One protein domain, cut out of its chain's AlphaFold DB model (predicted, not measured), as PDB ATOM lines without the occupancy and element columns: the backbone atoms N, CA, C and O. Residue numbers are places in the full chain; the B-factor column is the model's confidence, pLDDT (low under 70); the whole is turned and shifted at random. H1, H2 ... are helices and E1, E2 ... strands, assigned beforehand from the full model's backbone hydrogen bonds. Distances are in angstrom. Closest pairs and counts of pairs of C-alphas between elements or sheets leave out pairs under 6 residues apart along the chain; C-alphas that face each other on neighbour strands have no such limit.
ATOM      1  N   MET A   9      12.048 -59.364   8.929       56.84
ATOM      2  CA  MET A   9      11.350 -59.130  10.197       56.84
ATOM      3  C   MET A   9      10.846 -60.410  10.878       56.84
ATOM      4  O   MET A   9      10.918 -60.490  12.099       56.84
ATOM      5  N   GLU A  10      10.366 -61.399  10.119       61.91
ATOM      6  CA  GLU A  10       9.981 -62.711  10.668       61.91
ATOM      7  C   GLU A  10      11.205 -63.432  11.251       61.91
ATOM      8  O   GLU A  10      11.102 -64.087  12.286       61.91
ATOM      9  N   ASP A  11      12.383 -63.233  10.650       70.19
ATOM     10  CA  ASP A  11      13.643 -63.732  11.202       70.19
ATOM     11  C   ASP A  11      14.073 -62.955  12.458       70.19
ATOM     12  O   ASP A  11      14.629 -63.550  13.377       70.19
ATOM     13  N   MET A  12      13.811 -61.646  12.552       76.56
ATOM     14  CA  MET A  12      14.273 -60.810  13.675       76.56
ATOM     15  C   MET A  12      13.735 -61.280  15.029       76.56
ATOM     16  O   MET A  12      14.486 -61.343  16.002       76.56
ATOM     17  N   ALA A  13      12.469 -61.694  15.072       80.94
ATOM     18  CA  ALA A  13      11.836 -62.237  16.272       80.94
ATOM     19  C   ALA A  13      12.513 -63.522  16.791       80.94
ATOM     20  O   ALA A  13      12.336 -63.898  17.947       80.94
ATOM     21  N   THR A  14      13.299 -64.211  15.954       85.00
ATOM     22  CA  THR A  14      13.982 -65.454  16.344       85.00
ATOM     23  C   THR A  14      15.247 -65.223  17.173       85.00
ATOM     24  O   THR A  14      15.696 -66.144  17.855       85.00
ATOM     25  N   TYR A  15      15.822 -64.016  17.142       87.62
ATOM     26  CA  TYR A  15      17.063 -63.687  17.859       87.62
ATOM     27  C   TYR A  15      17.026 -62.352  18.617       87.62
ATOM     28  O   TYR A  15      17.951 -62.069  19.378       87.62
ATOM     29  N   VAL A  16      15.975 -61.540  18.457       91.25
ATOM     30  CA  VAL A  16      15.738 -60.322  19.241       91.25
ATOM     31  C   VAL A  16      14.437 -60.469  20.014       91.25
ATOM     32  O   VAL A  16      13.366 -60.540  19.424       91.25
ATOM     33  N   SER A  17      14.536 -60.474  21.342       92.00
ATOM     34  CA  SER A  17      13.371 -60.476  22.242       92.00
ATOM     35  C   SER A  17      13.078 -59.098  22.831       92.00
ATOM     36  O   SER A  17      11.941 -58.810  23.188       92.00
ATOM     37  N   ILE A  18      14.106 -58.255  22.950       95.19
ATOM     38  CA  ILE A  18      14.038 -56.947  23.596       95.19
ATOM     39  C   ILE A  18      14.824 -55.932  22.770       95.19
ATOM     40  O   ILE A  18      15.938 -56.211  22.320       95.19
ATOM     41  N   TRP A  19      14.267 -54.734  22.629       96.31
ATOM     42  CA  TRP A  19      14.949 -53.559  22.114       96.31
ATOM     43  C   TRP A  19      14.921 -52.441  23.159       96.31
ATOM     44  O   TRP A  19      13.853 -52.030  23.604       96.31
ATOM     45  N   VAL A  20      16.094 -51.924  23.531       97.69
ATOM     46  CA  VAL A  20      16.231 -50.775  24.443       97.69
ATOM     47  C   VAL A  20      16.737 -49.559  23.659       97.69
ATOM     48  O   VAL A  20      17.949 -49.343  23.555       97.69
ATOM     49  N   PRO A  21      15.845 -48.798  23.008       97.19
ATOM     50  CA  PRO A  21      16.222 -47.567  22.338       97.19
ATOM     51  C   PRO A  21      16.539 -46.428  23.313       97.19
ATOM     52  O   PRO A  21      15.725 -46.087  24.167       97.19
ATOM     53  N   VAL A  22      17.675 -45.759  23.097       97.56
ATOM     54  CA  VAL A  22      18.029 -44.510  23.791       97.56
ATOM     55  C   VAL A  22      17.951 -43.347  22.806       97.56
ATOM     56  O   VAL A  22      18.819 -43.206  21.945       97.56
ATOM     57  N   ALA A  23      16.868 -42.572  22.885       95.44
ATOM     58  CA  ALA A  23      16.572 -41.433  22.007       95.44
ATOM     59  C   ALA A  23      16.856 -41.637  20.485       95.44
ATOM     60  O   ALA A  23      17.493 -40.785  19.852       95.44
ATOM     61  N   PRO A  24      16.397 -42.729  19.829       95.75
ATOM     62  CA  PRO A  24      16.658 -42.958  18.406       95.75
ATOM     63  C   PRO A  24      15.776 -42.081  17.502       95.75
ATOM     64  O   PRO A  24      14.685 -42.469  17.086       95.75
ATOM     65  N   TYR A  25      16.267 -40.904  17.115       94.81
ATOM     66  CA  TYR A  25      15.495 -39.935  16.318       94.81
ATOM     67  C   TYR A  25      14.971 -40.449  14.965       94.81
ATOM     68  O   TYR A  25      14.011 -39.891  14.434       94.81
ATOM     69  N   SER A  26      15.536 -41.526  14.410       95.81
ATOM     70  CA  SER A  26      15.008 -42.181  13.202       95.81
ATOM     71  C   SER A  26      13.594 -42.750  13.381       95.81
ATOM     72  O   SER A  26      12.882 -42.925  12.396       95.81
ATOM     73  N   VAL A  27      13.140 -42.982  14.616       96.88
ATOM     74  CA  VAL A  27      11.763 -43.413  14.914       96.88
ATOM     75  C   VAL A  27      10.727 -42.387  14.453       96.88
ATOM     76  O   VAL A  27       9.633 -42.764  14.029       96.88
ATOM     77  N   LEU A  28      11.066 -41.095  14.467       96.94
ATOM     78  CA  LEU A  28      10.148 -40.034  14.044       96.94
ATOM     79  C   LEU A  28       9.817 -40.101  12.546       96.94
ATOM     80  O   LEU A  28       8.759 -39.630  12.139       96.94
ATOM     81  N   SER A  29      10.693 -40.694  11.728       97.00
ATOM     82  CA  SER A  29      10.465 -40.889  10.289       97.00
ATOM     83  C   SER A  29      10.046 -42.313   9.914       97.00
ATOM     84  O   SER A  29       9.665 -42.547   8.766       97.00
ATOM     85  N   ALA A  30      10.091 -43.261  10.854       96.88
ATOM     86  CA  ALA A  30       9.616 -44.621  10.639       96.88
ATOM     87  C   ALA A  30       8.090 -44.643  10.478       96.88
ATOM     88  O   ALA A  30       7.362 -43.964  11.204       96.88
ATOM     89  N   SER A  31       7.595 -45.445   9.535       97.06
ATOM     90  CA  SER A  31       6.153 -45.634   9.353       97.06
ATOM     91  C   SER A  31       5.538 -46.419  10.513       97.06
ATOM     92  O   SER A  31       6.189 -47.265  11.127       97.06
ATOM     93  N   ASP A  32       4.252 -46.193  10.779       97.31
ATOM     94  CA  ASP A  32       3.554 -46.887  11.862       97.31
ATOM     95  C   ASP A  32       3.548 -48.408  11.676       97.31
ATOM     96  O   ASP A  32       3.615 -49.139  12.654       97.31
ATOM     97  N   SER A  33       3.508 -48.909  10.435       94.81
ATOM     98  CA  SER A  33       3.581 -50.350  10.166       94.81
ATOM     99  C   SER A  33       4.948 -50.944  10.514       94.81
ATOM    100  O   SER A  33       5.008 -52.064  11.016       94.81
ATOM    101  N   GLN A  34       6.036 -50.198  10.296       93.44
ATOM    102  CA  GLN A  34       7.376 -50.607  10.722       93.44
ATOM    103  C   GLN A  34       7.473 -50.650  12.248       93.44
ATOM    104  O   GLN A  34       7.988 -51.623  12.788       93.44
ATOM    105  N   LEU A  35       6.939 -49.651  12.952       95.88
ATOM    106  CA  LEU A  35       6.972 -49.618  14.419       95.88
ATOM    107  C   LEU A  35       6.057 -50.687  15.040       95.88
ATOM    108  O   LEU A  35       6.494 -51.435  15.908       95.88
ATOM    109  N   ARG A  36       4.832 -50.853  14.522       95.50
ATOM    110  CA  ARG A  36       3.892 -51.910  14.949       95.50
ATOM    111  C   ARG A  36       4.438 -53.316  14.745       95.50
ATOM    112  O   ARG A  36       3.962 -54.246  15.389       95.50
ATOM    113  N   SER A  37       5.422 -53.492  13.863       92.38
ATOM    114  CA  SER A  37       6.050 -54.797  13.692       92.38
ATOM    115  C   SER A  37       6.750 -55.297  14.953       92.38
ATOM    116  O   SER A  37       6.810 -56.506  15.139       92.38
ATOM    117  N   LEU A  38       7.217 -54.405  15.832       93.50
ATOM    118  CA  LEU A  38       7.821 -54.777  17.114       93.50
ATOM    119  C   LEU A  38       6.796 -55.506  17.992       93.50
ATOM    120  O   LEU A  38       7.043 -56.631  18.421       93.50
ATOM    121  N   LEU A  39       5.600 -54.924  18.124       92.44
ATOM    122  CA  LEU A  39       4.471 -55.518  18.840       92.44
ATOM    123  C   LEU A  39       4.019 -56.845  18.213       92.44
ATOM    124  O   LEU A  39       3.870 -57.841  18.911       92.44
ATOM    125  N   VAL A  40       3.834 -56.890  16.887       91.56
ATOM    126  CA  VAL A  40       3.394 -58.112  16.175       91.56
ATOM    127  C   VAL A  40       4.376 -59.274  16.364       91.56
ATOM    128  O   VAL A  40       3.961 -60.429  16.400       91.56
ATOM    129  N   ASN A  41       5.665 -58.968  16.497       90.06
ATOM    130  CA  ASN A  41       6.724 -59.950  16.702       90.06
ATOM    131  C   ASN A  41       7.035 -60.218  18.186       90.06
ATOM    132  O   ASN A  41       8.008 -60.912  18.471       90.06
ATOM    133  N   ASN A  42       6.224 -59.710  19.122       91.81
ATOM    134  CA  ASN A  42       6.429 -59.835  20.572       91.81
ATOM    135  C   ASN A  42       7.821 -59.369  21.039       91.81
ATOM    136  O   ASN A  42       8.425 -59.981  21.919       91.81
ATOM    137  N   ILE A  43       8.346 -58.300  20.438       93.75
ATOM    138  CA  ILE A  43       9.600 -57.681  20.866       93.75
ATOM    139  C   ILE A  43       9.267 -56.647  21.935       93.75
ATOM    140  O   ILE A  43       8.609 -55.651  21.638       93.75
ATOM    141  N   GLY A  44       9.736 -56.871  23.163       95.38
ATOM    142  CA  GLY A  44       9.601 -55.897  24.245       95.38
ATOM    143  C   GLY A  44      10.421 -54.644  23.944       95.38
ATOM    144  O   GLY A  44      11.565 -54.744  23.495       95.38
ATOM    145  N   VAL A  45       9.855 -53.463  24.185       97.88
ATOM    146  CA  VAL A  45      10.527 -52.188  23.915       97.88
ATOM    147  C   VAL A  45      10.582 -51.352  25.184       97.88
ATOM    148  O   VAL A  45       9.543 -51.074  25.769       97.88
ATOM    149  N   LEU A  46      11.787 -50.919  25.562       98.38
ATOM    150  CA  LEU A  46      12.015 -49.954  26.639       98.38
ATOM    151  C   LEU A  46      12.667 -48.693  26.070       98.38
ATOM    152  O   LEU A  46      13.870 -48.670  25.799       98.38
ATOM    153  N   ALA A  47      11.878 -47.641  25.885       98.38
ATOM    154  CA  ALA A  47      12.350 -46.350  25.410       98.38
ATOM    155  C   ALA A  47      12.870 -45.490  26.568       98.38
ATOM    156  O   ALA A  47      12.105 -45.071  27.438       98.38
ATOM    157  N   ILE A  48      14.172 -45.200  26.556       98.50
ATOM    158  CA  ILE A  48      14.826 -44.382  27.581       98.50
ATOM    159  C   ILE A  48      15.231 -43.036  26.981       98.50
ATOM    160  O   ILE A  48      15.862 -42.973  25.917       98.50
ATOM    161  N   HIS A  49      14.923 -41.948  27.680       98.44
ATOM    162  CA  HIS A  49      15.401 -40.607  27.342       98.44
ATOM    163  C   HIS A  49      15.754 -39.804  28.597       98.44
ATOM    164  O   HIS A  49      15.316 -40.122  29.698       98.44
ATOM    165  N   GLY A  50      16.581 -38.770  28.427       98.19
ATOM    166  CA  GLY A  50      16.859 -37.798  29.484       98.19
ATOM    167  C   GLY A  50      15.792 -36.704  29.539       98.19
ATOM    168  O   GLY A  50      15.267 -36.306  28.497       98.19
ATOM    169  N   ASP A  51      15.505 -36.168  30.719       97.75
ATOM    170  CA  ASP A  51      14.552 -35.070  30.939       97.75
ATOM    171  C   ASP A  51      14.911 -33.771  30.182       97.75
ATOM    172  O   ASP A  51      14.038 -32.991  29.784       97.75
ATOM    173  N   GLY A  52      16.198 -33.562  29.901       96.88
ATOM    174  CA  GLY A  52      16.713 -32.493  29.051       96.88
ATOM    175  C   GLY A  52      16.600 -32.762  27.544       96.88
ATOM    176  O   GLY A  52      16.835 -31.848  26.744       96.88
ATOM    177  N   ASP A  53      16.247 -33.982  27.124       96.75
ATOM    178  CA  ASP A  53      16.143 -34.387  25.719       96.75
ATOM    179  C   ASP A  53      14.693 -34.382  25.209       96.75
ATOM    180  O   ASP A  53      13.987 -35.391  25.170       96.75
ATOM    181  N   ARG A  54      14.258 -33.213  24.726       96.75
ATOM    182  CA  ARG A  54      12.916 -33.028  24.145       96.75
ATOM    183  C   ARG A  54      12.643 -33.922  22.935       96.75
ATOM    184  O   ARG A  54      11.507 -34.350  22.752       96.75
ATOM    185  N   SER A  55      13.651 -34.167  22.100       96.69
ATOM    186  CA  SER A  55      13.494 -35.031  20.926       96.69
ATOM    187  C   SER A  55      13.435 -36.498  21.347       96.69
ATOM    188  O   SER A  55      12.662 -37.265  20.778       96.69
ATOM    189  N   GLY A  56      14.201 -36.872  22.375       97.69
ATOM    190  CA  GLY A  56      14.132 -38.178  23.022       97.69
ATOM    191  C   GLY A  56      12.733 -38.458  23.561       97.69
ATOM    192  O   GLY A  56      12.158 -39.486  23.217       97.69
ATOM    193  N   ARG A  57      12.129 -37.499  24.277       98.31
ATOM    194  CA  ARG A  57      10.745 -37.620  24.758       98.31
ATOM    195  C   ARG A  57       9.749 -37.879  23.621       98.31
ATOM    196  O   ARG A  57       8.957 -38.806  23.717       98.31
ATOM    197  N   GLN A  58       9.823 -37.124  22.521       98.44
ATOM    198  CA  GLN A  58       8.938 -37.328  21.358       98.44
ATOM    199  C   GLN A  58       9.095 -38.715  20.724       98.44
ATOM    200  O   GLN A  58       8.123 -39.308  20.256       98.44
ATOM    201  N   VAL A  59      10.325 -39.230  20.674       98.00
ATOM    202  CA  VAL A  59      10.595 -40.590  20.199       98.00
ATOM    203  C   VAL A  59       9.963 -41.620  21.125       98.00
ATOM    204  O   VAL A  59       9.296 -42.531  20.636       98.00
ATOM    205  N   SER A  60      10.151 -41.469  22.436       98.38
ATOM    206  CA  SER A  60       9.592 -42.375  23.435       98.38
ATOM    207  C   SER A  60       8.064 -42.386  23.394       98.38
ATOM    208  O   SER A  60       7.479 -43.457  23.275       98.38
ATOM    209  N   GLU A  61       7.419 -41.215  23.359       98.50
ATOM    210  CA  GLU A  61       5.962 -41.079  23.199       98.50
ATOM    211  C   GLU A  61       5.465 -41.798  21.933       98.50
ATOM    212  O   GLU A  61       4.516 -42.579  21.982       98.50
ATOM    213  N   ARG A  62       6.160 -41.630  20.798       98.31
ATOM    214  CA  ARG A  62       5.808 -42.318  19.545       98.31
ATOM    215  C   ARG A  62       5.925 -43.843  19.649       98.31
ATOM    216  O   ARG A  62       5.133 -44.546  19.022       98.31
ATOM    217  N   LEU A  63       6.909 -44.364  20.383       98.38
ATOM    218  CA  LEU A  63       7.058 -45.807  20.599       98.38
ATOM    219  C   LEU A  63       5.973 -46.359  21.526       98.38
ATOM    220  O   LEU A  63       5.432 -47.421  21.224       98.38
ATOM    221  N   VAL A  64       5.610 -45.630  22.583       98.38
ATOM    222  CA  VAL A  64       4.484 -45.980  23.464       98.38
ATOM    223  C   VAL A  64       3.193 -46.067  22.640       98.38
ATOM    224  O   VAL A  64       2.530 -47.101  22.628       98.38
ATOM    225  N   ASP A  65       2.887 -45.030  21.856       98.06
ATOM    226  CA  ASP A  65       1.629 -44.924  21.106       98.06
ATOM    227  C   ASP A  65       1.468 -45.982  20.000       98.06
ATOM    228  O   ASP A  65       0.356 -46.423  19.687       98.06
ATOM    229  N   VAL A  66       2.568 -46.349  19.336       97.81
ATOM    230  CA  VAL A  66       2.519 -47.154  18.104       97.81
ATOM    231  C   VAL A  66       2.986 -48.591  18.317       97.81
ATOM    232  O   VAL A  66       2.501 -49.486  17.619       97.81
ATOM    233  N   ALA A  67       3.913 -48.821  19.246       96.44
ATOM    234  CA  ALA A  67       4.593 -50.100  19.435       96.44
ATOM    235  C   ALA A  67       4.408 -50.709  20.836       96.44
ATOM    236  O   ALA A  67       5.032 -51.734  21.090       96.44
ATOM    237  N   ASP A  68       3.553 -50.131  21.692       96.44
ATOM    238  CA  ASP A  68       3.286 -50.618  23.060       96.44
ATOM    239  C   ASP A  68       4.571 -50.714  23.904       96.44
ATOM    240  O   ASP A  68       4.824 -51.692  24.603       96.44
ATOM    241  N   ALA A  69       5.443 -49.715  23.753       97.81
ATOM    242  CA  ALA A  69       6.694 -49.638  24.493       97.81
ATOM    243  C   ALA A  69       6.476 -49.159  25.933       97.81
ATOM    244  O   ALA A  69       5.661 -48.268  26.175       97.81
ATOM    245  N   ASP A  70       7.309 -49.645  26.852       98.25
ATOM    246  CA  ASP A  70       7.547 -48.975  28.126       98.25
ATOM    247  C   ASP A  70       8.448 -47.757  27.893       98.25
ATOM    248  O   ASP A  70       9.337 -47.773  27.035       98.25
ATOM    249  N   SER A  71       8.242 -46.685  28.661       98.00
ATOM    250  CA  SER A  71       9.082 -45.491  28.592       98.00
ATOM    251  C   SER A  71       9.537 -45.042  29.970       98.00
ATOM    252  O   SER A  71       8.747 -44.998  30.912       98.00
ATOM    253  N   VAL A  72      10.815 -44.675  30.059       98.25
ATOM    254  CA  VAL A  72      11.435 -44.144  31.272       98.25
ATOM    255  C   VAL A  72      12.189 -42.859  30.938       98.25
ATOM    256  O   VAL A  72      13.005 -42.811  30.016       98.25
ATOM    257  N   GLU A  73      11.904 -41.816  31.709       98.31
ATOM    258  CA  GLU A  73      12.634 -40.553  31.693       98.31
ATOM    259  C   GLU A  73      13.599 -40.525  32.877       98.31
ATOM    260  O   GLU A  73      13.165 -40.716  34.011       98.31
ATOM    261  N   LEU A  74      14.882 -40.287  32.614       98.06
ATOM    262  CA  LEU A  74      15.918 -40.183  33.647       98.06
ATOM    263  C   LEU A  74      16.474 -38.754  33.698       98.06
ATOM    264  O   LEU A  74      16.366 -38.001  32.727       98.06
ATOM    265  N   GLU A  75      17.118 -38.379  34.802       97.50
ATOM    266  CA  GLU A  75      17.798 -37.081  34.893       97.50
ATOM    267  C   GLU A  75      18.967 -37.030  33.888       97.50
ATOM    268  O   GLU A  75      19.832 -37.909  33.885       97.50
ATOM    269  N   GLY A  76      19.016 -36.020  33.009       96.12
ATOM    270  CA  GLY A  76      20.141 -35.818  32.091       96.12
ATOM    271  C   GLY A  76      19.788 -35.378  30.667       96.12
ATOM    272  O   GLY A  76      18.666 -35.021  30.324       96.12
ATOM    273  N   GLY A  77      20.805 -35.366  29.799       94.25
ATOM    274  CA  GLY A  77      20.669 -34.980  28.388       94.25
ATOM    275  C   GLY A  77      20.465 -36.164  27.437       94.25
ATOM    276  O   GLY A  77      20.158 -37.275  27.848       94.25
ATOM    277  N   HIS A  78      20.719 -35.939  26.143       94.62
ATOM    278  CA  HIS A  78      20.585 -36.963  25.094       94.62
ATOM    279  C   HIS A  78      21.381 -38.250  25.377       94.62
ATOM    280  O   HIS A  78      20.886 -39.359  25.197       94.62
ATOM    281  N   ALA A  79      22.616 -38.113  25.865       95.62
ATOM    282  CA  ALA A  79      23.450 -39.241  26.276       95.62
ATOM    283  C   ALA A  79      23.206 -39.585  27.755       95.62
ATOM    284  O   ALA A  79      24.117 -39.502  28.576       95.62
ATOM    285  N   VAL A  80      21.964 -39.932  28.097       95.94
ATOM    286  CA  VAL A  80      21.512 -40.098  29.489       95.94
ATOM    287  C   VAL A  80      22.292 -41.164  30.263       95.94
ATOM    288  O   VAL A  80      22.575 -40.988  31.441       95.94
ATOM    289  N   TYR A  81      22.785 -42.197  29.577       96.62
ATOM    290  CA  TYR A  81      23.669 -43.225  30.140       96.62
ATOM    291  C   TYR A  81      25.040 -42.693  30.601       96.62
ATOM    292  O   TYR A  81      25.748 -43.383  31.327       96.62
ATOM    293  N   LEU A  82      25.452 -41.493  30.173       96.56
ATOM    294  CA  LEU A  82      26.647 -40.811  30.689       96.56
ATOM    295  C   LEU A  82      26.318 -39.885  31.862       96.56
ATOM    296  O   LEU A  82      27.176 -39.670  32.715       96.56
ATOM    297  N   SER A  83      25.115 -39.308  31.875       95.19
ATOM    298  CA  SER A  83      24.654 -38.412  32.939       95.19
ATOM    299  C   SER A  83      24.245 -39.184  34.193       95.19
ATOM    300  O   SER A  83      24.650 -38.800  35.285       95.19
ATOM    301  N   SER A  84      23.534 -40.297  34.009       94.69
ATOM    302  CA  SER A  84      22.939 -41.116  35.072       94.69
ATOM    303  C   SER A  84      23.226 -42.604  34.820       94.69
ATOM    304  O   SER A  84      22.316 -43.380  34.530       94.69
ATOM    305  N   PRO A  85      24.506 -43.027  34.857       96.94
ATOM    306  CA  PRO A  85      24.913 -44.380  34.469       96.94
ATOM    307  C   PRO A  85      24.341 -45.479  35.372       96.94
ATOM    308  O   PRO A  85      23.993 -46.543  34.870       96.94
ATOM    309  N   GLU A  86      24.253 -45.241  36.685       97.31
ATOM    310  CA  GLU A  86      23.727 -46.221  37.648       97.31
ATOM    311  C   GLU A  86      22.233 -46.462  37.409       97.31
ATOM    312  O   GLU A  86      21.835 -47.589  37.128       97.31
ATOM    313  N   GLU A  87      21.437 -45.391  37.388       97.12
ATOM    314  CA  GLU A  87      19.992 -45.446  37.142       97.12
ATOM    315  C   GLU A  87      19.660 -46.040  35.763       97.12
ATOM    316  O   GLU A  87      18.746 -46.853  35.626       97.12
ATOM    317  N   PHE A  88      20.448 -45.704  34.734       97.75
ATOM    318  CA  PHE A  88      20.321 -46.308  33.408       97.75
ATOM    319  C   PHE A  88      20.525 -47.828  33.453       97.75
ATOM    320  O   PHE A  88      19.730 -48.573  32.883       97.75
ATOM    321  N   VAL A  89      21.586 -48.300  34.119       96.88
ATOM    322  CA  VAL A  89      21.877 -49.736  34.230       96.88
ATOM    323  C   VAL A  89      20.784 -50.449  35.021       96.88
ATOM    324  O   VAL A  89      20.317 -51.487  34.561       96.88
ATOM    325  N   GLU A  90      20.353 -49.902  36.157       96.62
ATOM    326  CA  GLU A  90      19.270 -50.469  36.971       96.62
ATOM    327  C   GLU A  90      17.977 -50.603  36.159       96.62
ATOM    328  O   GLU A  90      17.426 -51.698  36.063       96.62
TER     329      GLU A  90
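This is residues 9 to 90 of the 104 residues of the protein "Hypothetical protein" of Minutocellus polymorphus (UniProt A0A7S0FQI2). Two parallel strands, E1 and E2, lie side by side as a narrow ribbon with the long helix H4 packed along it, and the short helices H2 and H3 pack on H4 in turn. H5 and H6 make a small corner near the last residues of the strands, while H1 lies far from the middle, and a long stretch from it runs past E1, tied to it by a short pairing. The printed part has 82 residues, with six named helices and two named strands in the order H1 H2 H3 E1 H4 E2 H5 H6. The sheet's order is E1, E2, all parallel, and the class is mixed, helices and strands. The whole is compact, with a radius of gyration of the C-alphas of 12.7 A and spans of 36 by 24 by 16 A.

Find C-alpha 9 at (11.350, -59.130, 10.197), where H1, residues 9 to 12, begins. After residues 13 to 24, look for H2 at residues 25 to 28 and H3 at residues 32 to 40, 12.0 A long. From C-alpha 44 at (9.601, -55.897, 24.245), E1 runs 20.2 A to residue 50. H4 takes residues 54 to 67 over 19.6 A, and E2 takes residues 70 to 74 over 13.3 A. H5 is residues 80 to 83, and H6, residues 85 to 90, ends at C-alpha 90 at (19.270, -50.469, 36.971).

Look first at E1 and E2, parallel neighbours at 21 degrees, where N 47 and O 70 are 2.8 A apart and N 72 and O 47 are 2.9 A apart, within hydrogen-bond range. E1, H4 and E2 form a strand-helix-strand unit, two parallel neighbour strands with a helix between them, and its crossover is right-handed. The closest C-alphas of E1 and H4, those of His 49 and Gly 56, are 5.1 A apart. H2 touches H4, closest at the C-alphas of Val 27 and Val 59, 6.1 A. H3 touches H4 with residues 63 to 67 of H4 alone, at a steep tilt of 61 degrees, the same way; the closest C-alphas, of Arg 36 and Ala 67, are 4.9 A apart. H1 and H3 are close but not clearly touching, with the C-alphas of Met 9 and Ser 37 closest at 7.7 A. H5 and H6 only just touch, only at the corner by their link, with 3 pairs of C-alphas within 8 A; the closest, of Tyr 81 and Phe 88, are 5.6 A apart. H4 is apart from both H5 and H6. Each O i to N i+4 pair is within hydrogen-bond range in H4 and H6, 3 of 5 are in H3, and H1, H2 and H5 are too short for such a pair.

The two C-alphas farthest apart, those of Glu 10 and Glu 75, are 36.1 A apart. The printed part has no cut. The link from H1 to H2, 12 residues, is long, and in it residues 18 to 19 pair with residues 44 to 45 of E1, parallel; the other links are tight. The mean pLDDT of the printed part is 94.5, and residues 9 to 10 are under 70.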